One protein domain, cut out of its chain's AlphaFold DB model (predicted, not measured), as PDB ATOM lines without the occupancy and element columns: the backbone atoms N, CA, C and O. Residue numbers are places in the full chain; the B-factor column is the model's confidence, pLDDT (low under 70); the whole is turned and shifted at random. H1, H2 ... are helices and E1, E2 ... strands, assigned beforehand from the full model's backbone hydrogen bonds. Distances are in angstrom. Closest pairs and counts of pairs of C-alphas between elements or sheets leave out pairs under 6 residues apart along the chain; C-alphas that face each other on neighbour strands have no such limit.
ATOM      1  N   GLU A  18     167.424 -79.379 108.349       95.12
ATOM      2  CA  GLU A  18     167.202 -79.486 109.790       95.12
ATOM      3  C   GLU A  18     167.520 -80.906 110.268       95.12
ATOM      4  O   GLU A  18     167.218 -81.884 109.589       95.12
ATOM      5  N   ASN A  19     168.117 -81.028 111.456       94.94
ATOM      6  CA  ASN A  19     168.426 -82.329 112.067       94.94
ATOM      7  C   ASN A  19     167.209 -83.002 112.720       94.94
ATOM      8  O   ASN A  19     167.284 -84.182 113.073       94.94
ATOM      9  N   GLU A  20     166.111 -82.261 112.890       95.81
ATOM     10  CA  GLU A  20     164.822 -82.816 113.294       95.81
ATOM     11  C   GLU A  20     164.372 -83.865 112.273       95.81
ATOM     12  O   GLU A  20     164.581 -83.692 111.073       95.81
ATOM     13  N   ILE A  21     163.797 -84.969 112.744       96.75
ATOM     14  CA  ILE A  21     163.264 -86.011 111.864       96.75
ATOM     15  C   ILE A  21     161.973 -85.534 111.190       96.75
ATOM     16  O   ILE A  21     161.211 -84.768 111.777       96.75
ATOM     17  N   LEU A  22     161.723 -85.983 109.960       95.69
ATOM     18  CA  LEU A  22     160.505 -85.676 109.209       95.69
ATOM     19  C   LEU A  22     159.323 -86.490 109.762       95.69
ATOM     20  O   LEU A  22     158.854 -87.441 109.146       95.69
ATOM     21  N   GLU A  23     158.877 -86.138 110.966       92.50
ATOM     22  CA  GLU A  23     157.720 -86.725 111.642       92.50
ATOM     23  C   GLU A  23     156.905 -85.642 112.352       92.50
ATOM     24  O   GLU A  23     157.447 -84.723 112.962       92.50
ATOM     25  N   GLY A  24     155.579 -85.741 112.279       92.44
ATOM     26  CA  GLY A  24     154.682 -84.772 112.907       92.44
ATOM     27  C   GLY A  24     154.649 -83.406 112.215       92.44
ATOM     28  O   GLY A  24     155.076 -83.252 111.067       92.44
ATOM     29  N   ALA A  25     154.092 -82.428 112.928       94.88
ATOM     30  CA  ALA A  25     153.821 -81.092 112.414       94.88
ATOM     31  C   ALA A  25     155.121 -80.311 112.150       94.88
ATOM     32  O   ALA A  25     155.879 -80.084 113.094       94.88
ATOM     33  N   PRO A  26     155.382 -79.844 110.916       96.19
ATOM     34  CA  PRO A  26     156.459 -78.901 110.675       96.19
ATOM     35  C   PRO A  26     156.068 -77.507 111.192       96.19
ATOM     36  O   PRO A  26     154.893 -77.142 111.202       96.19
ATOM     37  N   SER A  27     157.061 -76.686 111.542       94.94
ATOM     38  CA  SER A  27     156.818 -75.266 111.832       94.94
ATOM     39  C   SER A  27     156.232 -74.539 110.616       94.94
ATOM     40  O   SER A  27     156.741 -74.690 109.494       94.94
ATOM     41  N   SER A  28     155.208 -73.722 110.858       95.81
ATOM     42  CA  SER A  28     154.443 -72.963 109.866       95.81
ATOM     43  C   SER A  28     154.560 -71.444 110.050       95.81
ATOM     44  O   SER A  28     153.746 -70.690 109.522       95.81
ATOM     45  N   THR A  29     155.604 -70.958 110.728       97.06
ATOM     46  CA  THR A  29     155.862 -69.511 110.816       97.06
ATOM     47  C   THR A  29     156.187 -68.907 109.449       97.06
ATOM     48  O   THR A  29     156.738 -69.562 108.557       97.06
ATOM     49  N   TRP A  30     155.942 -67.608 109.277       96.69
ATOM     50  CA  TRP A  30     156.301 -66.897 108.049       96.69
ATOM     51  C   TRP A  30     157.807 -66.942 107.765       96.69
ATOM     52  O   TRP A  30     158.245 -66.932 106.610       96.69
ATOM     53  N   ARG A  31     158.631 -66.989 108.817       96.88
ATOM     54  CA  ARG A  31     160.079 -67.154 108.670       96.88
ATOM     55  C   ARG A  31     160.416 -68.487 108.005       96.88
ATOM     56  O   ARG A  31     161.241 -68.495 107.089       96.88
ATOM     57  N   ASP A  32     159.769 -69.560 108.442       96.69
ATOM     58  CA  ASP A  32     160.066 -70.922 108.002       96.69
ATOM     59  C   ASP A  32     159.397 -71.256 106.658       96.69
ATOM     60  O   ASP A  32     159.897 -72.105 105.930       96.69
ATOM     61  N   LEU A  33     158.331 -70.548 106.264       97.00
ATOM     62  CA  LEU A  33     157.807 -70.589 104.890       97.00
ATOM     63  C   LEU A  33     158.706 -69.844 103.891       97.00
ATOM     64  O   LEU A  33     158.815 -70.254 102.740       97.00
ATOM     65  N   ARG A  34     159.369 -68.755 104.313       95.94
ATOM     66  CA  ARG A  34     160.327 -68.025 103.459       95.94
ATOM     67  C   ARG A  34     161.680 -68.709 103.331       95.94
ATOM     68  O   ARG A  34     162.337 -68.558 102.310       95.94
ATOM     69  N   ASN A  35     162.115 -69.396 104.382       95.25
ATOM     70  CA  ASN A  35     163.402 -70.084 104.430       95.25
ATOM     71  C   ASN A  35     163.184 -71.534 104.872       95.25
ATOM     72  O   ASN A  35     163.645 -71.916 105.951       95.25
ATOM     73  N   PRO A  36     162.440 -72.321 104.078       96.56
ATOM     74  CA  PRO A  36     162.097 -73.681 104.441       96.56
ATOM     75  C   PRO A  36     163.365 -74.525 104.478       96.56
ATOM     76  O   PRO A  36     164.233 -74.416 103.606       96.56
ATOM     77  N   LYS A  37     163.467 -75.358 105.509       97.00
ATOM     78  CA  LYS A  37     164.555 -76.309 105.677       97.00
ATOM     79  C   LYS A  37     163.989 -77.712 105.711       97.00
ATOM     80  O   LYS A  37     162.956 -77.948 106.333       97.00
ATOM     81  N   LEU A  38     164.661 -78.625 105.023       98.06
ATOM     82  CA  LEU A  38     164.211 -80.000 104.920       98.06
ATOM     83  C   LEU A  38     164.583 -80.777 106.178       98.06
ATOM     84  O   LEU A  38     165.744 -80.776 106.590       98.06
ATOM     85  N   ARG A  39     163.611 -81.478 106.757       98.19
ATOM     86  CA  ARG A  39     163.827 -82.366 107.899       98.19
ATOM     87  C   ARG A  39     164.508 -83.672 107.484       98.19
ATOM     88  O   ARG A  39     164.463 -84.103 106.327       98.19
ATOM     89  N   ARG A  40     165.199 -84.288 108.435       98.31
ATOM     90  CA  ARG A  40     166.008 -85.489 108.237       98.31
ATOM     91  C   ARG A  40     165.127 -86.719 108.061       98.31
ATOM     92  O   ARG A  40     164.132 -86.887 108.760       98.31
ATOM     93  N   PHE A  41     165.535 -87.624 107.183       98.25
ATOM     94  CA  PHE A  41     164.884 -88.918 107.023       98.25
ATOM     95  C   PHE A  41     164.901 -89.706 108.350       98.25
ATOM     96  O   PHE A  41     165.981 -89.870 108.926       98.25
ATOM     97  N   PRO A  42     163.760 -90.233 108.844       97.19
ATOM     98  CA  PRO A  42     163.698 -90.894 110.155       97.19
ATOM     99  C   PRO A  42     164.668 -92.069 110.323       97.19
ATOM    100  O   PRO A  42     165.206 -92.289 111.405       97.19
ATOM    101  N   ARG A  43     164.959 -92.794 109.236       96.69
ATOM    102  CA  ARG A  43     165.909 -93.923 109.219       96.69
ATOM    103  C   ARG A  43     167.292 -93.520 108.697       96.69
ATOM    104  O   ARG A  43     167.974 -94.307 108.046       96.69
ATOM    105  N   HIS A  44     167.697 -92.276 108.935       96.56
ATOM    106  CA  HIS A  44     169.031 -91.794 108.595       96.56
ATOM    107  C   HIS A  44     170.125 -92.684 109.208       96.56
ATOM    108  O   HIS A  44     170.077 -93.017 110.390       96.56
ATOM    109  N   GLY A  45     171.116 -93.060 108.396       95.50
ATOM    110  CA  GLY A  45     172.218 -93.936 108.804       95.50
ATOM    111  C   GLY A  45     171.883 -95.433 108.845       95.50
ATOM    112  O   GLY A  45     172.770 -96.230 109.139       95.50
ATOM    113  N   ALA A  46     170.643 -95.833 108.543       97.62
ATOM    114  CA  ALA A  46     170.298 -97.243 108.391       97.62
ATOM    115  C   ALA A  46     170.950 -97.859 107.139       97.62
ATOM    116  O   ALA A  46     171.306 -97.160 106.188       97.62
ATOM    117  N   GLU A  47     171.077 -99.186 107.139       97.75
ATOM    118  CA  GLU A  47     171.640 -99.941 106.020       97.75
ATOM    119  C   GLU A  47     170.824 -99.737 104.736       97.75
ATOM    120  O   GLU A  47     169.591 -99.781 104.756       97.75
ATOM    121  N   ILE A  48     171.523 -99.525 103.620       98.50
ATOM    122  CA  ILE A  48     170.937 -99.355 102.290       98.50
ATOM    123  C   ILE A  48     171.180-100.635 101.494       98.50
ATOM    124  O   ILE A  48     172.324-100.993 101.214       98.50
ATOM    125  N   THR A  49     170.103-101.289 101.072       98.38
ATOM    126  CA  THR A  49     170.156-102.380 100.097       98.38
ATOM    127  C   THR A  49     169.828-101.825  98.717       98.38
ATOM    128  O   THR A  49     168.727-101.325  98.472       98.38
ATOM    129  N   TRP A  50     170.793-101.909  97.808       98.06
ATOM    130  CA  TRP A  50     170.665-101.423  96.438       98.06
ATOM    131  C   TRP A  50     169.906-102.432  95.579       98.06
ATOM    132  O   TRP A  50     170.279-103.603  95.548       98.06
ATOM    133  N   LEU A  51     168.855-101.982  94.888       97.56
ATOM    134  CA  LEU A  51     168.025-102.847  94.046       97.56
ATOM    135  C   LEU A  51     168.271-102.574  92.562       97.56
ATOM    136  O   LEU A  51     168.879-103.391  91.882       97.56
ATOM    137  N   ASP A  52     167.838-101.408  92.081       96.81
ATOM    138  CA  ASP A  52     167.867-101.060  90.659       96.81
ATOM    139  C   ASP A  52     168.441 -99.653  90.462       96.81
ATOM    140  O   ASP A  52     168.170 -98.738  91.241       96.81
ATOM    141  N   PHE A  53     169.198 -99.445  89.388       95.56
ATOM    142  CA  PHE A  53     169.545 -98.100  88.931       95.56
ATOM    143  C   PHE A  53     168.363 -97.511  88.151       95.56
ATOM    144  O   PHE A  53     167.896 -98.119  87.189       95.56
ATOM    145  N   LEU A  54     167.862 -96.343  88.567       94.00
ATOM    146  CA  LEU A  54     166.670 -95.725  87.970       94.00
ATOM    147  C   LEU A  54     166.998 -94.650  86.939       94.00
ATOM    148  O   LEU A  54     166.157 -94.359  86.090       94.00
ATOM    149  N   GLY A  55     168.185 -94.052  87.012       92.19
ATOM    150  CA  GLY A  55     168.615 -93.033  86.067       92.19
ATOM    151  C   GLY A  55     169.580 -92.027  86.673       92.19
ATOM    152  O   GLY A  55     169.971 -92.107  87.839       92.19
ATOM    153  N   HIS A  56     169.977 -91.065  85.851       92.00
ATOM    154  CA  HIS A  56     170.876 -90.000  86.250       92.00
ATOM    155  C   HIS A  56     170.568 -88.702  85.511       92.00
ATOM    156  O   HIS A  56     169.936 -88.702  84.457       92.00
ATOM    157  N   GLY A  57     171.098 -87.601  86.026       88.56
ATOM    158  CA  GLY A  57     171.023 -86.298  85.384       88.56
ATOM    159  C   GLY A  57     172.164 -85.385  85.811       88.56
ATOM    160  O   GLY A  57     173.124 -85.806  86.461       88.56
ATOM    161  N   ILE A  58     172.034 -84.105  85.466       86.25
ATOM    162  CA  ILE A  58     173.010 -83.065  85.824       86.25
ATOM    163  C   ILE A  58     173.137 -82.919  87.347       86.25
ATOM    164  O   ILE A  58     174.217 -82.607  87.835       86.25
ATOM    165  N   ALA A  59     172.061 -83.177  88.098       90.31
ATOM    166  CA  ALA A  59     172.047 -83.044  89.553       90.31
ATOM    167  C   ALA A  59     172.649 -84.248  90.296       90.31
ATOM    168  O   ALA A  59     173.255 -84.073  91.357       90.31
ATOM    169  N   GLY A  60     172.478 -85.465  89.767       93.31
ATOM    170  CA  GLY A  60     172.796 -86.663  90.535       93.31
ATOM    171  C   GLY A  60     172.436 -88.001  89.893       93.31
ATOM    172  O   GLY A  60     172.124 -88.093  88.703       93.31
ATOM    173  N   LEU A  61     172.462 -89.030  90.736       94.50
ATOM    174  CA  LEU A  61     172.031 -90.403  90.472       94.50
ATOM    175  C   LEU A  61     170.708 -90.682  91.173       94.50
ATOM    176  O   LEU A  61     170.445 -90.127  92.236       94.50
ATOM    177  N   VAL A  62     169.921 -91.607  90.635       96.50
ATOM    178  CA  VAL A  62     168.730 -92.129  91.303       96.50
ATOM    179  C   VAL A  62     168.774 -93.650  91.300       96.50
ATOM    180  O   VAL A  62     168.929 -94.284  90.254       96.50
ATOM    181  N   PHE A  63     168.603 -94.240  92.478       97.81
ATOM    182  CA  PHE A  63     168.502 -95.682  92.665       97.81
ATOM    183  C   PHE A  63     167.180 -96.046  93.322       97.81
ATOM    184  O   PHE A  63     166.651 -95.303  94.141       97.81
ATOM    185  N   LYS A  64     166.674 -97.228  93.007       98.25
ATOM    186  CA  LYS A  64     165.689 -97.921  93.819       98.25
ATOM    187  C   LYS A  64     166.436 -98.686  94.897       98.25
ATOM    188  O   LYS A  64     167.352 -99.452  94.591       98.25
ATOM    189  N   VAL A  65     166.038 -98.494  96.144       98.69
ATOM    190  CA  VAL A  65     166.691 -99.109  97.301       98.69
ATOM    191  C   VAL A  65     165.654 -99.522  98.336       98.69
ATOM    192  O   VAL A  65     164.543 -99.000  98.337       98.69
ATOM    193  N   THR A  66     166.027-100.403  99.255       98.50
ATOM    194  CA  THR A  66     165.360-100.517 100.560       98.50
ATOM    195  C   THR A  66     166.296 -99.976 101.628       98.50
ATOM    196  O   THR A  66     167.505-100.195 101.559       98.50
ATOM    197  N   ILE A  67     165.759 -99.266 102.618       98.25
ATOM    198  CA  ILE A  67     166.558 -98.688 103.709       98.25
ATOM    199  C   ILE A  67     166.064 -99.262 105.032       98.25
ATOM    200  O   ILE A  67     164.870 -99.185 105.321       98.25
ATOM    201  N   GLY A  68     166.955 -99.868 105.819       96.56
ATOM    202  CA  GLY A  68     166.612-100.506 107.094       96.56
ATOM    203  C   GLY A  68     165.523-101.579 106.974       96.56
ATOM    204  O   GLY A  68     164.651-101.652 107.833       96.56
ATOM    205  N   GLY A  69     165.513-102.339 105.871       93.62
ATOM    206  CA  GLY A  69     164.565-103.438 105.634       93.62
ATOM    207  C   GLY A  69     163.101-103.043 105.386       93.62
ATOM    208  O   GLY A  69     162.246-103.922 105.411       93.62
ATOM    209  N   GLY A  70     162.786-101.758 105.173       95.06
ATOM    210  CA  GLY A  70     161.417-101.350 104.811       95.06
ATOM    211  C   GLY A  70     161.141-101.371 103.308       95.06
ATOM    212  O   GLY A  70     161.940-101.883 102.527       95.06
ATOM    213  N   ASP A  71     160.023-100.758 102.918       97.12
ATOM    214  CA  ASP A  71     159.554-100.756 101.530       97.12
ATOM    215  C   ASP A  71     160.535-100.086 100.547       97.12
ATOM    216  O   ASP A  71     161.293 -99.188 100.942       97.12
ATOM    217  N   PRO A  72     160.521-100.490  99.258       98.25
ATOM    218  CA  PRO A  72     161.330 -99.858  98.227       98.25
ATOM    219  C   PRO A  72     161.029 -98.366  98.057       98.25
ATOM    220  O   PRO A  72     159.882 -97.952  97.900       98.25
ATOM    221  N   VAL A  73     162.091 -97.571  98.000       98.62
ATOM    222  CA  VAL A  73     162.069 -96.114  97.826       98.62
ATOM    223  C   VAL A  73     162.995 -95.699  96.685       98.62
ATOM    224  O   VAL A  73     163.870 -96.464  96.269       98.62
ATOM    225  N   ALA A  74     162.815 -94.481  96.180       98.50
ATOM    226  CA  ALA A  74     163.776 -93.847  95.288       98.50
ATOM    227  C   ALA A  74     164.786 -93.033  96.116       98.50
ATOM    228  O   ALA A  74     164.407 -92.157  96.887       98.50
ATOM    229  N   LEU A  75     166.076 -93.316  95.965       98.56
ATOM    230  CA  LEU A  75     167.174 -92.602  96.608       98.56
ATOM    231  C   LEU A  75     167.898 -91.761  95.561       98.56
ATOM    232  O   LEU A  75     168.589 -92.302  94.694       98.56
ATOM    233  N   LYS A  76     167.743 -90.440  95.650       98.19
ATOM    234  CA  LYS A  76     168.441 -89.482  94.793       98.19
ATOM    235  C   LYS A  76     169.714 -89.015  95.478       98.19
ATOM    236  O   LYS A  76     169.645 -88.473  96.573       98.19
ATOM    237  N   ILE A  77     170.860 -89.214  94.841       96.94
ATOM    238  CA  ILE A  77     172.191 -88.895  95.365       96.94
ATOM    239  C   ILE A  77     172.779 -87.766  94.534       96.94
ATOM    240  O   ILE A  77     172.831 -87.869  93.311       96.94
ATOM    241  N   PHE A  78     173.254 -86.710  95.183       95.31
ATOM    242  CA  PHE A  78     173.719 -85.502  94.506       95.31
ATOM    243  C   PHE A  78     175.228 -85.536  94.274       95.31
ATOM    244  O   PHE A  78     175.994 -85.977  95.135       95.31
ATOM    245  N   TRP A  79     175.671 -85.031  93.119       91.19
ATOM    246  CA  TRP A  79     177.093 -85.047  92.759       91.19
ATOM    247  C   TRP A  79     177.958 -84.194  93.691       91.19
ATOM    248  O   TRP A  79     179.028 -84.635  94.115       91.19
ATOM    249  N   ARG A  80     177.469 -82.995  94.035       90.25
ATOM    250  CA  ARG A  80     178.173 -82.003  94.859       90.25
ATOM    251  C   ARG A  80     177.650 -82.009  96.290       90.25
ATOM    252  O   ARG A  80     176.474 -81.727  96.531       90.25
ATOM    253  N   ALA A  81     178.537 -82.276  97.237       90.69
ATOM    254  CA  ALA A  81     178.260 -82.187  98.663       90.69
ATOM    255  C   ALA A  81     178.466 -80.763  99.214       90.69
ATOM    256  O   ALA A  81     177.882 -80.427 100.248       90.69
ATOM    257  N   ARG A  82     179.243 -79.911  98.529       89.81
ATOM    258  CA  ARG A  82     179.456 -78.501  98.902       89.81
ATOM    259  C   ARG A  82     178.815 -77.526  97.920       89.81
ATOM    260  O   ARG A  82     178.736 -77.787  96.717       89.81
ATOM    261  N   ARG A  83     178.440 -76.349  98.438       89.44
ATOM    262  CA  ARG A  83     178.067 -75.205  97.602       89.44
ATOM    263  C   ARG A  83     179.233 -74.882  96.657       89.44
ATOM    264  O   ARG A  83     180.359 -74.694  97.127       89.44
ATOM    265  N   PRO A  84     178.989 -74.764  95.345       87.06
ATOM    266  CA  PRO A  84     180.010 -74.298  94.423       87.06
ATOM    267  C   PRO A  84     180.459 -72.883  94.787       87.06
ATOM    268  O   PRO A  84     179.626 -72.016  95.065       87.06
ATOM    269  N   LYS A  85     181.768 -72.627  94.743       86.69
ATOM    270  CA  LYS A  85     182.279 -71.262  94.896       86.69
ATOM    271  C   LYS A  85     181.786 -70.397  93.727       86.69
ATOM    272  O   LYS A  85     181.810 -70.884  92.593       86.69
ATOM    273  N   PRO A  86     181.396 -69.133  93.968       87.19
ATOM    274  CA  PRO A  86     181.113 -68.201  92.887       87.19
ATOM    275  C   PRO A  86     182.297 -68.133  91.917       87.19
ATOM    276  O   PRO A  86     183.452 -68.058  92.343       87.19
ATOM    277  N   ARG A  87     182.021 -68.148  90.614       86.00
ATOM    278  CA  ARG A  87     183.043 -68.023  89.565       86.00
ATOM    279  C   ARG A  87     182.929 -66.667  88.875       86.00
ATOM    280  O   ARG A  87     181.815 -66.164  88.754       86.00
ATOM    281  N   PRO A  88     184.033 -66.064  88.404       86.69
ATOM    282  CA  PRO A  88     183.967 -64.820  87.643       86.69
ATOM    283  C   PRO A  88     183.098 -64.978  86.392       86.69
ATOM    284  O   PRO A  88     183.114 -66.029  85.741       86.69
ATOM    285  N   ILE A  96     179.189 -65.362  88.876       80.69
ATOM    286  CA  ILE A  96     178.108 -66.338  88.697       80.69
ATOM    287  C   ILE A  96     178.162 -67.287  89.885       80.69
ATOM    288  O   ILE A  96     179.192 -67.908  90.151       80.69
ATOM    289  N   GLN A  97     177.040 -67.404  90.587       82.81
ATOM    290  CA  GLN A  97     176.822 -68.492  91.522       82.81
ATOM    291  C   GLN A  97     176.344 -69.699  90.713       82.81
ATOM    292  O   GLN A  97     175.271 -69.638  90.116       82.81
ATOM    293  N   ASP A  98     177.143 -70.766  90.668       82.56
ATOM    294  CA  ASP A  98     176.685 -72.018  90.065       82.56
ATOM    295  C   ASP A  98     175.560 -72.621  90.913       82.56
ATOM    296  O   ASP A  98     175.553 -72.493  92.146       82.56
ATOM    297  N   GLU A  99     174.644 -73.302  90.229       83.06
ATOM    298  CA  GLU A  99     173.548 -74.051  90.837       83.06
ATOM    299  C   GLU A  99     174.076 -75.080  91.840       83.06
ATOM    300  O   GLU A  99     175.101 -75.740  91.620       83.06
ATOM    301  N   TRP A 100     173.346 -75.238  92.944       91.88
ATOM    302  CA  TRP A 100     173.584 -76.301  93.909       91.88
ATOM    303  C   TRP A 100     172.303 -77.127  94.054       91.88
ATOM    304  O   TRP A 100     171.501 -76.855  94.947       91.88
ATOM    305  N   PRO A 101     172.112 -78.154  93.201       93.38
ATOM    306  CA  PRO A 101     170.825 -78.844  93.084       93.38
ATOM    307  C   PRO A 101     170.302 -79.433  94.399       93.38
ATOM    308  O   PRO A 101     169.104 -79.427  94.648       93.38
ATOM    309  N   PHE A 102     171.190 -79.896  95.287       95.56
ATOM    310  CA  PHE A 102     170.763 -80.379  96.602       95.56
ATOM    311  C   PHE A 102     170.086 -79.284  97.433       95.56
ATOM    312  O   PHE A 102     169.067 -79.532  98.071       95.56
ATOM    313  N   GLU A 103     170.638 -78.070  97.423       95.12
ATOM    314  CA  GLU A 103     170.058 -76.941  98.142       95.12
ATOM    315  C   GLU A 103     168.707 -76.539  97.552       95.12
ATOM    316  O   GLU A 103     167.751 -76.338  98.304       95.12
ATOM    317  N   ASP A 104     168.631 -76.425  96.228       94.06
ATOM    318  CA  ASP A 104     167.417 -75.986  95.546       94.06
ATOM    319  C   ASP A 104     166.283 -76.995  95.760       94.06
ATOM    320  O   ASP A 104     165.190 -76.621  96.198       94.06
ATOM    321  N   GLU A 105     166.568 -78.289  95.594       96.94
ATOM    322  CA  GLU A 105     165.586 -79.345  95.820       96.94
ATOM    323  C   GLU A 105     165.152 -79.441  97.288       96.94
ATOM    324  O   GLU A 105     163.956 -79.590  97.548       96.94
ATOM    325  N   CYS A 106     166.071 -79.262  98.252       97.56
ATOM    326  CA  CYS A 106     165.726 -79.195  99.676       97.56
ATOM    327  C   CYS A 106     164.721 -78.076  99.971       97.56
ATOM    328  O   CYS A 106     163.737 -78.325 100.668       97.56
ATOM    329  N   ARG A 107     164.924 -76.860  99.436       96.56
ATOM    330  CA  ARG A 107     163.975 -75.747  99.651       96.56
ATOM    331  C   ARG A 107     162.600 -76.070  99.089       96.56
ATOM    332  O   ARG A 107     161.593 -75.803  99.743       96.56
ATOM    333  N   ASN A 108     162.567 -76.641  97.888       97.56
ATOM    334  CA  ASN A 108     161.324 -76.965  97.204       97.56
ATOM    335  C   ASN A 108     160.510 -77.979  98.003       97.56
ATOM    336  O   ASN A 108     159.359 -77.709  98.345       97.56
ATOM    337  N   VAL A 109     161.110 -79.117  98.356       97.94
ATOM    338  CA  VAL A 109     160.379 -80.181  99.055       97.94
ATOM    339  C   VAL A 109     160.073 -79.832 100.511       97.94
ATOM    340  O   VAL A 109     159.012 -80.211 100.996       97.94
ATOM    341  N   ALA A 110     160.910 -79.032 101.178       97.94
ATOM    342  CA  ALA A 110     160.607 -78.514 102.513       97.94
ATOM    343  C   ALA A 110     159.418 -77.539 102.513       97.94
ATOM    344  O   ALA A 110     158.602 -77.551 103.435       97.94
ATOM    345  N   LEU A 111     159.281 -76.694 101.482       98.00
ATOM    346  CA  LEU A 111     158.099 -75.840 101.351       98.00
ATOM    347  C   LEU A 111     156.846 -76.675 101.079       98.00
ATOM    348  O   LEU A 111     155.805 -76.431 101.687       98.00
ATOM    349  N   LEU A 112     156.944 -77.666 100.188       97.62
ATOM    350  CA  LEU A 112     155.828 -78.555  99.859       97.62
ATOM    351  C   LEU A 112     155.348 -79.353 101.072       97.62
ATOM    352  O   LEU A 112     154.143 -79.455 101.278       97.62
ATOM    353  N   GLU A 113     156.267 -79.852 101.902       96.88
ATOM    354  CA  GLU A 113     155.956 -80.510 103.174       96.88
ATOM    355  C   GLU A 113     155.099 -79.606 104.073       96.88
ATOM    356  O   GLU A 113     154.017 -79.999 104.522       96.88
ATOM    357  N   LYS A 114     155.547 -78.362 104.287       97.38
ATOM    358  CA  LYS A 114     154.841 -77.376 105.116       97.38
ATOM    359  C   LYS A 114     153.464 -77.045 104.547       97.38
ATOM    360  O   LYS A 114     152.475 -77.099 105.273       97.38
ATOM    361  N   LEU A 115     153.380 -76.740 103.252       96.88
ATOM    362  CA  LEU A 115     152.115 -76.409 102.593       96.88
ATOM    363  C   LEU A 115     151.128 -77.575 102.658       96.88
ATOM    364  O   LEU A 115     149.971 -77.372 103.024       96.88
ATOM    365  N   LYS A 116     151.585 -78.800 102.376       96.06
ATOM    366  CA  LYS A 116     150.762 -80.008 102.469       96.06
ATOM    367  C   LYS A 116     150.193 -80.187 103.876       96.06
ATOM    368  O   LYS A 116     148.993 -80.436 104.010       96.06
ATOM    369  N   TRP A 117     151.019 -80.028 104.913       95.56
ATOM    370  CA  TRP A 117     150.573 -80.108 106.304       95.56
ATOM    371  C   TRP A 117     149.515 -79.052 106.636       95.56
ATOM    372  O   TRP A 117     148.450 -79.384 107.164       95.56
ATOM    373  N   ILE A 118     149.787 -77.787 106.302       95.69
ATOM    374  CA  ILE A 118     148.899 -76.659 106.609       95.69
ATOM    375  C   ILE A 118     147.545 -76.836 105.915       95.69
ATOM    376  O   ILE A 118     146.515 -76.691 106.568       95.69
ATOM    377  N   ILE A 119     147.537 -77.187 104.624       95.00
ATOM    378  CA  ILE A 119     146.301 -77.360 103.847       95.00
ATOM    379  C   ILE A 119     145.490 -78.540 104.382       95.00
ATOM    380  O   ILE A 119     144.308 -78.380 104.666       95.00
ATOM    381  N   THR A 120     146.130 -79.689 104.615       93.50
ATOM    382  CA  THR A 120     145.442 -80.879 105.146       93.50
ATOM    383  C   THR A 120     144.823 -80.604 106.520       93.50
ATOM    384  O   THR A 120     143.694 -81.008 106.792       93.50
ATOM    385  N   THR A 121     145.542 -79.881 107.383       93.25
ATOM    386  CA  THR A 121     145.047 -79.495 108.713       93.25
ATOM    387  C   THR A 121     143.883 -78.509 108.608       93.25
ATOM    388  O   THR A 121     142.878 -78.656 109.297       93.25
ATOM    389  N   ALA A 122     143.988 -77.514 107.726       92.00
ATOM    390  CA  ALA A 122     142.938 -76.528 107.511       92.00
ATOM    391  C   ALA A 122     141.653 -77.158 106.945       92.00
ATOM    392  O   ALA A 122     140.560 -76.810 107.395       92.00
ATOM    393  N   ASP A 123     141.780 -78.124 106.032       90.81
ATOM    394  CA  ASP A 123     140.657 -78.899 105.500       90.81
ATOM    395  C   ASP A 123     139.972 -79.723 106.601       90.81
ATOM    396  O   ASP A 123     138.745 -79.682 106.731       90.81
ATOM    397  N   ALA A 124     140.753 -80.416 107.440       91.50
ATOM    398  CA  ALA A 124     140.237 -81.177 108.581       91.50
ATOM    399  C   ALA A 124     139.478 -80.283 109.580       91.50
ATOM    400  O   ALA A 124     138.399 -80.645 110.054       91.50
ATOM    401  N   ASP A 125     139.998 -79.079 109.825       91.31
ATOM    402  CA  ASP A 125     139.396 -78.084 110.712       91.31
ATOM    403  C   ASP A 125     138.276 -77.258 110.054       91.31
ATOM    404  O   ASP A 125     137.675 -76.401 110.710       91.31
ATOM    405  N   ARG A 126     137.987 -77.478 108.763       88.81
ATOM    406  CA  ARG A 126     137.030 -76.693 107.961       88.81
ATOM    407  C   ARG A 126     137.313 -75.188 107.998       88.81
ATOM    408  O   ARG A 126     136.388 -74.376 108.068       88.81
ATOM    409  N   ARG A 127     138.591 -74.811 107.945       86.56
ATOM    410  CA  ARG A 127     139.060 -73.419 107.889       86.56
ATOM    411  C   ARG A 127     139.549 -73.105 106.474       86.56
ATOM    412  O   ARG A 127     140.661 -73.493 106.130       86.56
ATOM    413  N   PRO A 128     138.760 -72.408 105.638       84.44
ATOM    414  CA  PRO A 128     139.182 -72.081 104.282       84.44
ATOM    415  C   PRO A 128     140.475 -71.259 104.274       84.44
ATOM    416  O   PRO A 128     140.605 -70.302 105.037       84.44
ATOM    417  N   LEU A 129     141.393 -71.601 103.371       89.50
ATOM    418  CA  LEU A 129     142.608 -70.835 103.094       89.50
ATOM    419  C   LEU A 129     142.405 -70.054 101.786       89.50
ATOM    420  O   LEU A 129     142.595 -70.619 100.706       89.50
ATOM    421  N   PRO A 130     141.938 -68.793 101.841       89.75
ATOM    422  CA  PRO A 130     141.743 -68.002 100.637       89.75
ATOM    423  C   PRO A 130     143.096 -67.602 100.046       89.75
ATOM    424  O   PRO A 130     143.970 -67.099 100.750       89.75
ATOM    425  N   ILE A 131     143.232 -67.762  98.734       91.81
ATOM    426  CA  ILE A 131     144.393 -67.299  97.972       91.81
ATOM    427  C   ILE A 131     143.946 -66.369  96.848       91.81
ATOM    428  O   ILE A 131     142.802 -66.417  96.391       91.81
ATOM    429  N   LEU A 132     144.857 -65.537  96.360       91.56
ATOM    430  CA  LEU A 132     144.661 -64.782  95.133       91.56
ATOM    431  C   LEU A 132     144.644 -65.742  93.938       91.56
ATOM    432  O   LEU A 132     145.615 -66.471  93.725       91.56
ATOM    433  N   ARG A 133     143.578 -65.704  93.126       88.62
ATOM    434  CA  ARG A 133     143.398 -66.597  91.964       88.62
ATOM    435  C   ARG A 133     144.520 -66.494  90.932       88.62
ATOM    436  O   ARG A 133     144.864 -67.478  90.286       88.62
ATOM    437  N   ARG A 134     145.019 -65.280  90.700       89.88
ATOM    438  CA  ARG A 134     145.994 -64.979  89.643       89.88
ATOM    439  C   ARG A 134     147.070 -64.048  90.184       89.88
ATOM    440  O   ARG A 134     147.003 -62.849  89.901       89.88
ATOM    441  N   PRO A 135     148.030 -64.557  90.971       90.69
ATOM    442  CA  PRO A 135     149.127 -63.727  91.432       90.69
ATOM    443  C   PRO A 135     149.960 -63.273  90.227       90.69
ATOM    444  O   PRO A 135     150.375 -64.088  89.401       90.69
ATOM    445  N   LYS A 136     150.153 -61.959  90.083       90.56
ATOM    446  CA  LYS A 136     150.872 -61.348  88.949       90.56
ATOM    447  C   LYS A 136     152.224 -60.787  89.351       90.56
ATOM    448  O   LYS A 136     153.059 -60.542  88.486       90.56
ATOM    449  N   THR A 137     152.427 -60.541  90.641       93.38
ATOM    450  CA  THR A 137     153.639 -59.922  91.174       93.38
ATOM    451  C   THR A 137     154.306 -60.806  92.225       93.38
ATOM    452  O   THR A 137     153.682 -61.681  92.823       93.38
ATOM    453  N   ALA A 138     155.587 -60.554  92.508       92.69
ATOM    454  CA  ALA A 138     156.267 -61.202  93.632       92.69
ATOM    455  C   ALA A 138     155.588 -60.884  94.978       92.69
ATOM    456  O   ALA A 138     155.583 -61.718  95.880       92.69
ATOM    457  N   HIS A 139     154.984 -59.696  95.103       92.81
ATOM    458  CA  HIS A 139     154.215 -59.312  96.283       92.81
ATOM    459  C   HIS A 139     152.950 -60.163  96.433       92.81
ATOM    460  O   HIS A 139     152.683 -60.651  97.523       92.81
ATOM    461  N   ASP A 140     152.227 -60.399  95.339       92.75
ATOM    462  CA  ASP A 140     151.035 -61.251  95.319       92.75
ATOM    463  C   ASP A 140     151.352 -62.685  95.761       92.75
ATOM    464  O   ASP A 140     150.648 -63.268  96.581       92.75
ATOM    465  N   ILE A 141     152.450 -63.245  95.248       94.06
ATOM    466  CA  ILE A 141     152.917 -64.593  95.597       94.06
ATOM    467  C   ILE A 141     153.326 -64.657  97.070       94.06
ATOM    468  O   ILE A 141     152.949 -65.585  97.786       94.06
ATOM    469  N   ALA A 142     154.054 -63.644  97.547       93.75
ATOM    470  CA  ALA A 142     154.411 -63.533  98.953       93.75
ATOM    471  C   ALA A 142     153.172 -63.401  99.848       93.75
ATOM    472  O   ALA A 142     153.150 -63.979 100.931       93.75
ATOM    473  N   ALA A 143     152.148 -62.668  99.407       90.94
ATOM    474  CA  ALA A 143     150.884 -62.534 100.119       90.94
ATOM    475  C   ALA A 143     150.131 -63.871 100.187       90.94
ATOM    476  O   ALA A 143     149.712 -64.249 101.280       90.94
ATOM    477  N   ASN A 144     150.044 -64.615  99.074       93.19
ATOM    478  CA  ASN A 144     149.483 -65.971  99.058       93.19
ATOM    479  C   ASN A 144     150.194 -66.867 100.073       93.19
ATOM    480  O   ASN A 144     149.540 -67.388 100.970       93.19
ATOM    481  N   LEU A 145     151.525 -66.989  99.991       94.19
ATOM    482  CA  LEU A 145     152.290 -67.827 100.917       94.19
ATOM    483  C   LEU A 145     152.155 -67.372 102.372       94.19
ATOM    484  O   LEU A 145     152.039 -68.200 103.271       94.19
ATOM    485  N   ARG A 146     152.139 -66.059 102.627       93.19
ATOM    486  CA  ARG A 146     151.979 -65.534 103.985       93.19
ATOM    487  C   ARG A 146     150.627 -65.905 104.584       93.19
ATOM    488  O   ARG A 146     150.572 -66.109 105.792       93.19
ATOM    489  N   GLY A 147     149.579 -66.057 103.777       91.44
ATOM    490  CA  GLY A 147     148.271 -66.540 104.233       91.44
ATOM    491  C   GLY A 147     148.312 -67.915 104.915       91.44
ATOM    492  O   GLY A 147     147.457 -68.203 105.746       91.44
ATOM    493  N   PHE A 148     149.334 -68.731 104.635       93.75
ATOM    494  CA  PHE A 148     149.535 -70.040 105.267       93.75
ATOM    495  C   PHE A 148     150.284 -69.963 106.603       93.75
ATOM    496  O   PHE A 148     150.328 -70.951 107.332       93.75
ATOM    497  N   SER A 149     150.871 -68.812 106.939       95.06
ATOM    498  CA  SER A 149     151.680 -68.672 108.150       95.06
ATOM    499  C   SER A 149     150.849 -68.660 109.433       95.06
ATOM    500  O   SER A 149     149.719 -68.168 109.435       95.06
ATOM    501  N   ASP A 150     151.423 -69.140 110.538       93.62
ATOM    502  CA  ASP A 150     150.814 -69.046 111.876       93.62
ATOM    503  C   ASP A 150     150.435 -67.599 112.206       93.62
ATOM    504  O   ASP A 150     149.310 -67.313 112.604       93.62
ATOM    505  N   GLU A 151     151.326 -66.651 111.904       93.62
ATOM    506  CA  GLU A 151     151.099 -65.228 112.142       93.62
ATOM    507  C   GLU A 151     149.883 -64.679 111.384       93.62
ATOM    508  O   GLU A 151     149.230 -63.755 111.867       93.62
ATOM    509  N   ALA A 152     149.584 -65.200 110.192       89.88
ATOM    510  CA  ALA A 152     148.400 -64.796 109.436       89.88
ATOM    511  C   ALA A 152     147.130 -65.489 109.942       89.88
ATOM    512  O   ALA A 152     146.088 -64.840 110.035       89.88
ATOM    513  N   ARG A 153     147.220 -66.780 110.283       87.12
ATOM    514  CA  ARG A 153     146.081 -67.590 110.739       87.12
ATOM    515  C   ARG A 153     145.610 -67.214 112.144       87.12
ATOM    516  O   ARG A 153     144.408 -67.245 112.395       87.12
ATOM    517  N   ASP A 154     146.529 -66.803 113.013       87.12
ATOM    518  CA  ASP A 154     146.239 -66.414 114.398       87.12
ATOM    519  C   ASP A 154     145.996 -64.903 114.552       87.12
ATOM    520  O   ASP A 154     145.684 -64.417 115.643       87.12
ATOM    521  N   SER A 155     146.134 -64.127 113.471       81.25
ATOM    522  CA  SER A 155     145.940 -62.679 113.528       81.25
ATOM    523  C   SER A 155     144.477 -62.329 113.841       81.25
ATOM    524  O   SER A 155     143.579 -62.678 113.071       81.25
ATOM    525  N   PRO A 156     144.206 -61.522 114.888       69.81
ATOM    526  CA  PRO A 156     142.856 -61.044 115.192       69.81
ATOM    527  C   PRO A 156     142.358 -60.020 114.161       69.81
ATOM    528  O   PRO A 156     141.167 -59.716 114.096       69.81
ATOM    529  N   ARG A 157     143.273 -59.455 113.362       64.81
ATOM    530  CA  ARG A 157     142.945 -58.632 112.199       64.81
ATOM    531  C   ARG A 157     143.137 -59.500 110.962       64.81
ATOM    532  O   ARG A 157     144.295 -59.719 110.596       64.81
ATOM    533  N   PRO A 158     142.066 -59.986 110.316       59.19
ATOM    534  CA  PRO A 158     142.228 -60.692 109.059       59.19
ATOM    535  C   PRO A 158     142.993 -59.773 108.105       59.19
ATOM    536  O   PRO A 158     142.656 -58.593 107.953       59.19
ATOM    537  N   THR A 159     144.069 -60.289 107.508       60.97
ATOM    538  CA  THR A 159     144.702 -59.620 106.372       60.97
ATOM    539  C   THR A 159     143.602 -59.282 105.378       60.97
ATOM    540  O   THR A 159     142.727 -60.122 105.150       60.97
ATOM    541  N   ARG A 160     143.608 -58.054 104.831       61.12
ATOM    542  CA  ARG A 160     142.635 -57.653 103.806       61.12
ATOM    543  C   ARG A 160     142.516 -58.812 102.808       61.12
ATOM    544  O   ARG A 160     143.562 -59.249 102.317       61.12
ATOM    545  N   PRO A 161     141.303 -59.340 102.568       64.69
ATOM    546  CA  PRO A 161     141.146 -60.469 101.672       64.69
ATOM    547  C   PRO A 161     141.758 -60.111 100.313       64.69
ATOM    548  O   PRO A 161     141.665 -58.944  99.909       64.69
ATOM    549  N   PRO A 162     142.405 -61.074  99.635       70.88
ATOM    550  CA  PRO A 162     142.922 -60.855  98.294       70.88
ATOM    551  C   PRO A 162     141.844 -60.250  97.395       70.88
ATOM    552  O   PRO A 162     140.668 -60.594  97.523       70.88
ATOM    553  N   ASP A 163     142.229 -59.369  96.476       75.44
ATOM    554  CA  ASP A 163     141.307 -58.913  95.438       75.44
ATOM    555  C   ASP A 163     141.013 -60.121  94.510       75.44
ATOM    556  O   ASP A 163     141.923 -60.608  93.857       75.44
ATOM    557  N   ASP A 164     139.772 -60.631  94.456       84.50
ATOM    558  CA  ASP A 164     139.386 -61.917  93.806       84.50
ATOM    559  C   ASP A 164     139.931 -63.185  94.516       84.50
ATOM    560  O   ASP A 164     140.736 -63.939  93.949       84.50
ATOM    561  N   PRO A 165     139.506 -63.442  95.770       88.50
ATOM    562  CA  PRO A 165     139.943 -64.611  96.510       88.50
ATOM    563  C   PRO A 165     139.253 -65.873  95.979       88.50
ATOM    564  O   PRO A 165     138.050 -65.882  95.708       88.50
ATOM    565  N   ILE A 166     140.004 -66.966  95.893       88.25
ATOM    566  CA  ILE A 166     139.461 -68.306  95.660       88.25
ATOM    567  C   ILE A 166     139.820 -69.252  96.799       88.25
ATOM    568  O   ILE A 166     140.820 -69.028  97.487       88.25
ATOM    569  N   PRO A 167     139.044 -70.335  96.979       87.81
ATOM    570  CA  PRO A 167     139.496 -71.465  97.773       87.81
ATOM    571  C   PRO A 167     140.823 -72.007  97.231       87.81
ATOM    572  O   PRO A 167     141.022 -72.065  96.013       87.81
ATOM    573  N   MET A 168     141.705 -72.423  98.137       88.88
ATOM    574  CA  MET A 168     142.910 -73.169  97.789       88.88
ATOM    575  C   MET A 168     142.532 -74.437  96.997       88.88
ATOM    576  O   MET A 168     141.635 -75.165  97.434       88.88
ATOM    577  N   PRO A 169     143.167 -74.726  95.843       86.56
ATOM    578  CA  PRO A 169     142.997 -76.018  95.188       86.56
ATOM    579  C   PRO A 169     143.427 -77.163  96.121       86.56
ATOM    580  O   PRO A 169     144.381 -76.993  96.886       86.56
ATOM    581  N   PRO A 170     142.774 -78.338  96.048       87.94
ATOM    582  CA  PRO A 170     143.196 -79.508  96.809       87.94
ATOM    583  C   PRO A 170     144.674 -79.824  96.571       87.94
ATOM    584  O   PRO A 170     145.165 -79.685  95.448       87.94
ATOM    585  N   VAL A 171     145.378 -80.285  97.609       92.81
ATOM    586  CA  VAL A 171     146.758 -80.759  97.445       92.81
ATOM    587  C   VAL A 171     146.736 -81.960  96.496       92.81
ATOM    588  O   VAL A 171     146.040 -82.940  96.782       92.81
ATOM    589  N   PRO A 172     147.456 -81.918  95.363       94.94
ATOM    590  CA  PRO A 172     147.495 -83.052  94.457       94.94
ATOM    591  C   PRO A 172     148.274 -84.210  95.092       94.94
ATOM    592  O   PRO A 172     148.943 -84.049  96.113       94.94
ATOM    593  N   ALA A 173     148.248 -85.385  94.461       93.88
ATOM    594  CA  ALA A 173     149.116 -86.502  94.835       93.88
ATOM    595  C   ALA A 173     150.587 -86.168  94.508       93.88
ATOM    596  O   ALA A 173     151.128 -86.597  93.485       93.88
ATOM    597  N   LEU A 174     151.218 -85.333  95.333       95.81
ATOM    598  CA  LEU A 174     152.635 -84.986  95.249       95.81
ATOM    599  C   LEU A 174     153.477 -86.238  95.487       95.81
ATOM    600  O   LEU A 174     153.068 -87.124  96.228       95.81
ATOM    601  N   THR A 175     154.626 -86.346  94.827       97.06
ATOM    602  CA  THR A 175     155.606 -87.394  95.147       97.06
ATOM    603  C   THR A 175     156.152 -87.131  96.543       97.06
ATOM    604  O   THR A 175     156.701 -86.054  96.782       97.06
ATOM    605  N   GLU A 176     155.986 -88.078  97.467       97.31
ATOM    606  CA  GLU A 176     156.429 -87.863  98.847       97.31
ATOM    607  C   GLU A 176     157.956 -87.795  98.927       97.31
ATOM    608  O   GLU A 176     158.658 -88.652  98.387       97.31
ATOM    609  N   CYS A 177     158.469 -86.789  99.637       98.25
ATOM    610  CA  CYS A 177     159.853 -86.737 100.094       98.25
ATOM    611  C   CYS A 177     159.875 -87.145 101.566       98.25
ATOM    612  O   CYS A 177     159.243 -86.503 102.401       98.25
ATOM    613  N   TYR A 178     160.621 -88.192 101.893       98.19
ATOM    614  CA  TYR A 178     160.768 -88.684 103.259       98.19
ATOM    615  C   TYR A 178     161.900 -87.985 104.025       98.19
ATOM    616  O   TYR A 178     162.132 -88.300 105.189       98.19
ATOM    617  N   GLY A 179     162.594 -87.031 103.400       98.38
ATOM    618  CA  GLY A 179     163.627 -86.208 104.023       98.38
ATOM    619  C   GLY A 179     165.032 -86.493 103.498       98.38
ATOM    620  O   GLY A 179     165.245 -87.308 102.593       98.38
ATOM    621  N   TRP A 180     166.010 -85.792 104.071       98.56
ATOM    622  CA  TRP A 180     167.412 -85.914 103.668       98.56
ATOM    623  C   TRP A 180     168.161 -87.004 104.437       98.56
ATOM    624  O   TRP A 180     167.864 -87.319 105.590       98.56
ATOM    625  N   THR A 181     169.188 -87.556 103.800       98.38
ATOM    626  CA  THR A 181     170.163 -88.463 104.407       98.38
ATOM    627  C   THR A 181     171.549 -88.249 103.787       98.38
ATOM    628  O   THR A 181     171.730 -87.409 102.904       98.38
ATOM    629  N   THR A 182     172.543 -89.002 104.251       97.44
ATOM    630  CA  THR A 182     173.874 -89.068 103.641       97.44
ATOM    631  C   THR A 182     174.191 -90.498 103.219       97.44
ATOM    632  O   THR A 182     173.646 -91.460 103.764       97.44
ATOM    633  N   VAL A 183     175.060 -90.635 102.218       96.69
ATOM    634  CA  VAL A 183     175.514 -91.924 101.684       96.69
ATOM    635  C   VAL A 183     177.028 -91.881 101.541       96.69
ATOM    636  O   VAL A 183     177.560 -90.917 100.998       96.69
ATOM    637  N   ARG A 184     177.736 -92.914 102.003       95.19
ATOM    638  CA  ARG A 184     179.180 -93.028 101.756       95.19
ATOM    639  C   ARG A 184     179.449 -93.308 100.281       95.19
ATOM    640  O   ARG A 184     178.786 -94.153  99.687       95.19
ATOM    641  N   ARG A 185     180.450 -92.648  99.703       91.38
ATOM    642  CA  ARG A 185     180.820 -92.779  98.286       91.38
ATOM    643  C   ARG A 185     181.189 -94.211  97.910       91.38
ATOM    644  O   ARG A 185     180.794 -94.680  96.850       91.38
ATOM    645  N   ASP A 186     181.939 -94.895  98.767       92.44
ATOM    646  CA  ASP A 186     182.392 -96.270  98.537       92.44
ATOM    647  C   ASP A 186     181.262 -97.310  98.595       92.44
ATOM    648  O   ASP A 186     181.416 -98.404  98.057       92.44
ATOM    649  N   ALA A 187     180.119 -96.955  99.187       94.69
ATOM    650  CA  ALA A 187     178.929 -97.795  99.230       94.69
ATOM    651  C   ALA A 187     178.033 -97.651  97.986       94.69
ATOM    652  O   ALA A 187     177.124 -98.463  97.813       94.69
ATOM    653  N   ILE A 188     178.246 -96.637  97.137       93.94
ATOM    654  CA  ILE A 188     177.409 -96.389  95.953       93.94
ATOM    655  C   ILE A 188     177.791 -97.381  94.838       93.94
ATOM    656  O   ILE A 188     178.963 -97.435  94.446       93.94
ATOM    657  N   PRO A 189     176.831 -98.136  94.269       94.00
ATOM    658  CA  PRO A 189     177.089 -99.025  93.147       94.00
ATOM    659  C   PRO A 189     177.685 -98.274  91.958       94.00
ATOM    660  O   PRO A 189     177.221 -97.197  91.575       94.00
ATOM    661  N   ARG A 190     178.704 -98.869  91.331       88.75
ATOM    662  CA  ARG A 190     179.292 -98.316  90.109       88.75
ATOM    663  C   ARG A 190     178.275 -98.384  88.973       88.75
ATOM    664  O   ARG A 190     177.729 -99.446  88.688       88.75
ATOM    665  N   VAL A 191     178.087 -97.260  88.296       85.38
ATOM    666  CA  VAL A 191     177.266 -97.145  87.086       85.38
ATOM    667  C   VAL A 191     178.166 -97.064  85.854       85.38
ATOM    668  O   VAL A 191     179.274 -96.528  85.927       85.38
ATOM    669  N   SER A 192     177.713 -97.633  84.736       75.25
ATOM    670  CA  SER A 192     178.444 -97.632  83.466       75.25
ATOM    671  C   SER A 192     177.571 -97.058  82.343       75.25
ATOM    672  O   SER A 192     176.445 -97.535  82.178       75.25
ATOM    673  N   PRO A 193     178.074 -96.086  81.556       73.94
ATOM    674  CA  PRO A 193     179.367 -95.407  81.724       73.94
ATOM    675  C   PRO A 193     179.405 -94.526  82.996       73.94
ATOM    676  O   PRO A 193     178.347 -94.219  83.546       73.94
ATOM    677  N   PRO A 194     180.594 -94.109  83.480       69.38
ATOM    678  CA  PRO A 194     180.698 -93.108  84.540       69.38
ATOM    679  C   PRO A 194     179.961 -91.833  84.133       69.38
ATOM    680  O   PRO A 194     180.086 -91.371  83.001       69.38
ATOM    681  N   VAL A 195     179.170 -91.283  85.052       65.62
ATOM    682  CA  VAL A 195     178.138 -90.305  84.692       65.62
ATOM    683  C   VAL A 195     178.572 -88.850  84.921       65.62
ATOM    684  O   VAL A 195     178.010 -87.946  84.302       65.62
ATOM    685  N   SER A 196     179.569 -88.577  85.773       68.38
ATOM    686  CA  SER A 196     180.015 -87.200  86.017       68.38
ATOM    687  C   SER A 196     181.397 -87.090  86.662       68.38
ATOM    688  O   SER A 196     181.703 -87.838  87.588       68.38
ATOM    689  N   ASP A 197     182.158 -86.075  86.240       62.44
ATOM    690  CA  ASP A 197     183.382 -85.606  86.908       62.44
ATOM    691  C   ASP A 197     183.097 -84.505  87.954       62.44
ATOM    692  O   ASP A 197     184.005 -84.055  88.652       62.44
ATOM    693  N   TYR A 198     181.843 -84.039  88.088       70.12
ATOM    694  CA  TYR A 198     181.457 -82.942  88.992       70.12
ATOM    695  C   TYR A 198     181.272 -83.397  90.443       70.12
ATOM    696  O   TYR A 198     180.266 -83.090  91.083       70.12
ATOM    697  N   VAL A 199     182.250 -84.133  90.954       79.81
ATOM    698  CA  VAL A 199     182.244 -84.714  92.292       79.81
ATOM    699  C   VAL A 199     183.285 -84.010  93.159       79.81
ATOM    700  O   VAL A 199     184.404 -83.754  92.716       79.81
ATOM    701  N   ASP A 200     182.937 -83.717  94.412       82.81
ATOM    702  CA  ASP A 200     183.883 -83.168  95.389       82.81
ATOM    703  C   ASP A 200     184.899 -84.252  95.787       82.81
ATOM    704  O   ASP A 200     184.653 -85.059  96.685       82.81
ATOM    705  N   ALA A 201     186.019 -84.337  95.064       82.38
ATOM    706  CA  ALA A 201     186.961 -85.457  95.147       82.38
ATOM    707  C   ALA A 201     187.480 -85.735  96.572       82.38
ATOM    708  O   ALA A 201     187.718 -86.893  96.906       82.38
ATOM    709  N   ASP A 202     187.587 -84.703  97.412       87.31
ATOM    710  CA  ASP A 202     188.075 -84.757  98.795       87.31
ATOM    711  C   ASP A 202     187.032 -85.210  99.831       87.31
ATOM    712  O   ASP A 202     187.355 -85.330 101.010       87.31
ATOM    713  N   ILE A 203     185.785 -85.451  99.420       88.12
ATOM    714  CA  ILE A 203     184.682 -85.827 100.314       88.12
ATOM    715  C   ILE A 203     184.337 -87.299 100.097       88.12
ATOM    716  O   ILE A 203     184.184 -87.737  98.968       88.12
ATOM    717  N   ASP A 204     184.195 -88.091 101.153       92.06
ATOM    718  CA  ASP A 204     183.907 -89.531 101.071       92.06
ATOM    719  C   ASP A 204     182.416 -89.872 101.240       92.06
ATOM    720  O   ASP A 204     182.038 -91.041 101.326       92.06
ATOM    721  N   TRP A 205     181.548 -88.862 101.237       94.00
ATOM    722  CA  TRP A 205     180.099 -88.981 101.365       94.00
ATOM    723  C   TRP A 205     179.358 -88.024 100.420       94.00
ATOM    724  O   TRP A 205     179.918 -87.063  99.897       94.00
ATOM    725  N   HIS A 206     178.078 -88.302 100.194       95.00
ATOM    726  CA  HIS A 206     177.176 -87.513  99.362       95.00
ATOM    727  C   HIS A 206     175.879 -87.207 100.108       95.00
ATOM    728  O   HIS A 206     175.398 -88.028 100.896       95.00
ATOM    729  N   TRP A 207     175.297 -86.043  99.824       97.12
ATOM    730  CA  TRP A 207     173.911 -85.767 100.185       97.12
ATOM    731  C   TRP A 207     172.968 -86.643  99.368       97.12
ATOM    732  O   TRP A 207     173.215 -86.902  98.184       97.12
ATOM    733  N   ALA A 208     171.873 -87.062  99.992       98.19
ATOM    734  CA  ALA A 208     170.814 -87.780  99.314       98.19
ATOM    735  C   ALA A 208     169.431 -87.405  99.847       98.19
ATOM    736  O   ALA A 208     169.276 -87.033 101.010       98.19
ATOM    737  N   LEU A 209     168.425 -87.545  98.991       98.69
ATOM    738  CA  LEU A 209     167.014 -87.398  99.325       98.69
ATOM    739  C   LEU A 209     166.298 -88.726  99.097       98.69
ATOM    740  O   LEU A 209     166.558 -89.422  98.110       98.69
ATOM    741  N   VAL A 210     165.414 -89.078 100.027       98.69
ATOM    742  CA  VAL A 210     164.628 -90.310  99.967       98.69
ATOM    743  C   VAL A 210     163.214 -89.956  99.528       98.69
ATOM    744  O   VAL A 210     162.550 -89.160 100.182       98.69
ATOM    745  N   TYR A 211     162.746 -90.561  98.445       98.62
ATOM    746  CA  TYR A 211     161.443 -90.302  97.847       98.62
ATOM    747  C   TYR A 211     160.589 -91.560  97.769       98.62
ATOM    748  O   TYR A 211     161.086 -92.690  97.718       98.62
ATOM    749  N   GLU A 212     159.283 -91.352  97.679       98.06
ATOM    750  CA  GLU A 212     158.356 -92.349  97.169       98.06
ATOM    751  C   GLU A 212     158.833 -92.894  95.818       98.06
ATOM    752  O   GLU A 212     159.190 -92.151  94.899       98.06
ATOM    753  N   LEU A 213     158.812 -94.220  95.678       97.69
ATOM    754  CA  LEU A 213     159.065 -94.858  94.397       97.69
ATOM    755  C   LEU A 213     157.803 -94.800  93.529       97.69
ATOM    756  O   LEU A 213     156.925 -95.651  93.646       97.69
ATOM    757  N   VAL A 214     157.738 -93.831  92.614       96.31
ATOM    758  CA  VAL A 214     156.634 -93.725  91.648       96.31
ATOM    759  C   VAL A 214     156.884 -94.657  90.449       96.31
ATOM    760  O   VAL A 214     157.886 -94.484  89.731       96.31
ATOM    761  N   PRO A 215     156.002 -95.645  90.188       91.75
ATOM    762  CA  PRO A 215     156.133 -96.535  89.039       91.75
ATOM    763  C   PRO A 215     156.107 -95.774  87.711       91.75
ATOM    764  O   PRO A 215     155.471 -94.728  87.582       91.75
ATOM    765  N   GLY A 216     156.782 -96.314  86.696       89.06
ATOM    766  CA  GLY A 216     156.656 -95.800  85.334       89.06
ATOM    767  C   GLY A 216     155.231 -96.015  84.820       89.06
ATOM    768  O   GLY A 216     154.786 -97.155  84.710       89.06
ATOM    769  N   ALA A 217     154.524 -94.930  84.510       90.38
ATOM    770  CA  ALA A 217     153.169 -94.956  83.967       90.38
ATOM    771  C   ALA A 217     152.978 -93.826  82.936       90.38
ATOM    772  O   ALA A 217     153.618 -92.776  83.078       90.38
TER     773      ALA A 217
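What this domain is: This is residues 18 to 88 and 96 to 217 of the 330 residues of an uncharacterized protein of Thermothielavioides terrestris (strain ATCC 38088 / NRRL 8126) (UniProt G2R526). A strongly twisted sheet of five strands, E3, E4, E5, E9 and E8, makes one end of the model, and the long helix H2 begins over one face of it and runs on away from it to a smaller group at the other end, made of the short helices H1, H3 and H4 and the small strand pair E6 and E7. The short strands E1 and E2 lie near E8, and the residues beside the cut, 85 to 88 and 96 to 97, stick out. The printed part has 193 residues, with four named helices and nine named strands in the order E1 H1 E2 E3 E4 E5 H2 E6 H3 H4 E7 E8 E9; the large sheet, in the order E3 - E4 - E5 - E9 - E8, is antiparallel throughout. The class is mixed, helices and strands, with 94 residues, under half, in named elements. The whole is only just compact, close to loose, with a radius of gyration of the C-alphas of 19.3 A, and its spans are 57 by 46 by 33 A.

Where its parts are: Find C-alpha 18 at (167.202, -79.486, 109.790), where E1 begins, residues 18 to 21. H1 follows at residues 30 to 34 and E2 at 38 to 40. Next come E3, residues 48 to 56 and 18.6 A long, E4, residues 60 to 67 and 18.9 A, and E5, residues 73 to 78 and 16.1 A. Past the cut, look for C-alpha 101 at (170.825, -78.844, 93.084); from there H2 runs 34.4 A to residue 124. Then read E6, residues 130 to 132, H3, residues 138 to 146 and 12.0 A, H4, residues 150 to 153, and E7, residues 165 to 167. E8, residues 177 to 184, spans 20.4 A, and E9, residues 205 to 212, spans 22.4 A and ends with C-alpha 212 at (158.356, -92.349, 97.169).

How they stand to each other: Start at the large sheet, where E3, E4 and E5 form a meander, each strand the antiparallel neighbour of the one before. In the hairpin of E3 and E4, N 49 and O 66 are 2.9 A apart, within hydrogen-bond range; E3 bends by 81 degrees at residue 51. In the hairpin of E4 and E5, look at N 63 and O 75, 2.9 A. E5 and E9 have N 76 and O 209 at 2.9 A, and the hairpin of E8 and E9 has N 181 and O 208 at 2.8 A. H2 is on one face of this sheet, two layers, at a height over the sheet of 9.4 A; it lies over E9 and E8 and runs along the strands, at 20 degrees to E8 on the local plane. The closest C-alphas of E2 and E8, Arg 40 and Trp 180, are 4.8 A apart, and those of E1 and E2, Ile 21 and Arg 40, 4.6 A; E1 and E2 pair with no named strand. H1 is close to H2 but not clearly touching, with Leu 33 and Leu 111 closest, their C-alphas 6.3 A apart. H1 and H3 only just touch, with 3 pairs of C-alphas within 8 A, the closest Trp 30 and Arg 146 at 6.1 A. H4 is close to H1 but not clearly touching, the C-alphas of Trp 30 and Glu 151 being closest at 6.8 A. The antiparallel neighbours E6 and E7 have N 131 and O 166 at 3.0 A, and the closest C-alphas of E6 and H3, Ile 131 and Asn 144, are 5.4 A apart. H2 and H3 are apart. In H1, H2 and H3 every O i to N i+4 pair is within hydrogen-bond range; H4 is too short for such a pair.

The domain as a whole: The two C-alphas farthest apart, Pro 156 and Pro 193, are 60.3 A apart. Residues 89 to 95 are not printed, and C-alphas 88 and 96 are 6.1 A apart across this cut, in the link from E5 to H2. The links H4 to E7 and E8 to E9 are long. The mean pLDDT of the printed part is 91.4; residues 156 to 161 and 194 to 197 are under 70.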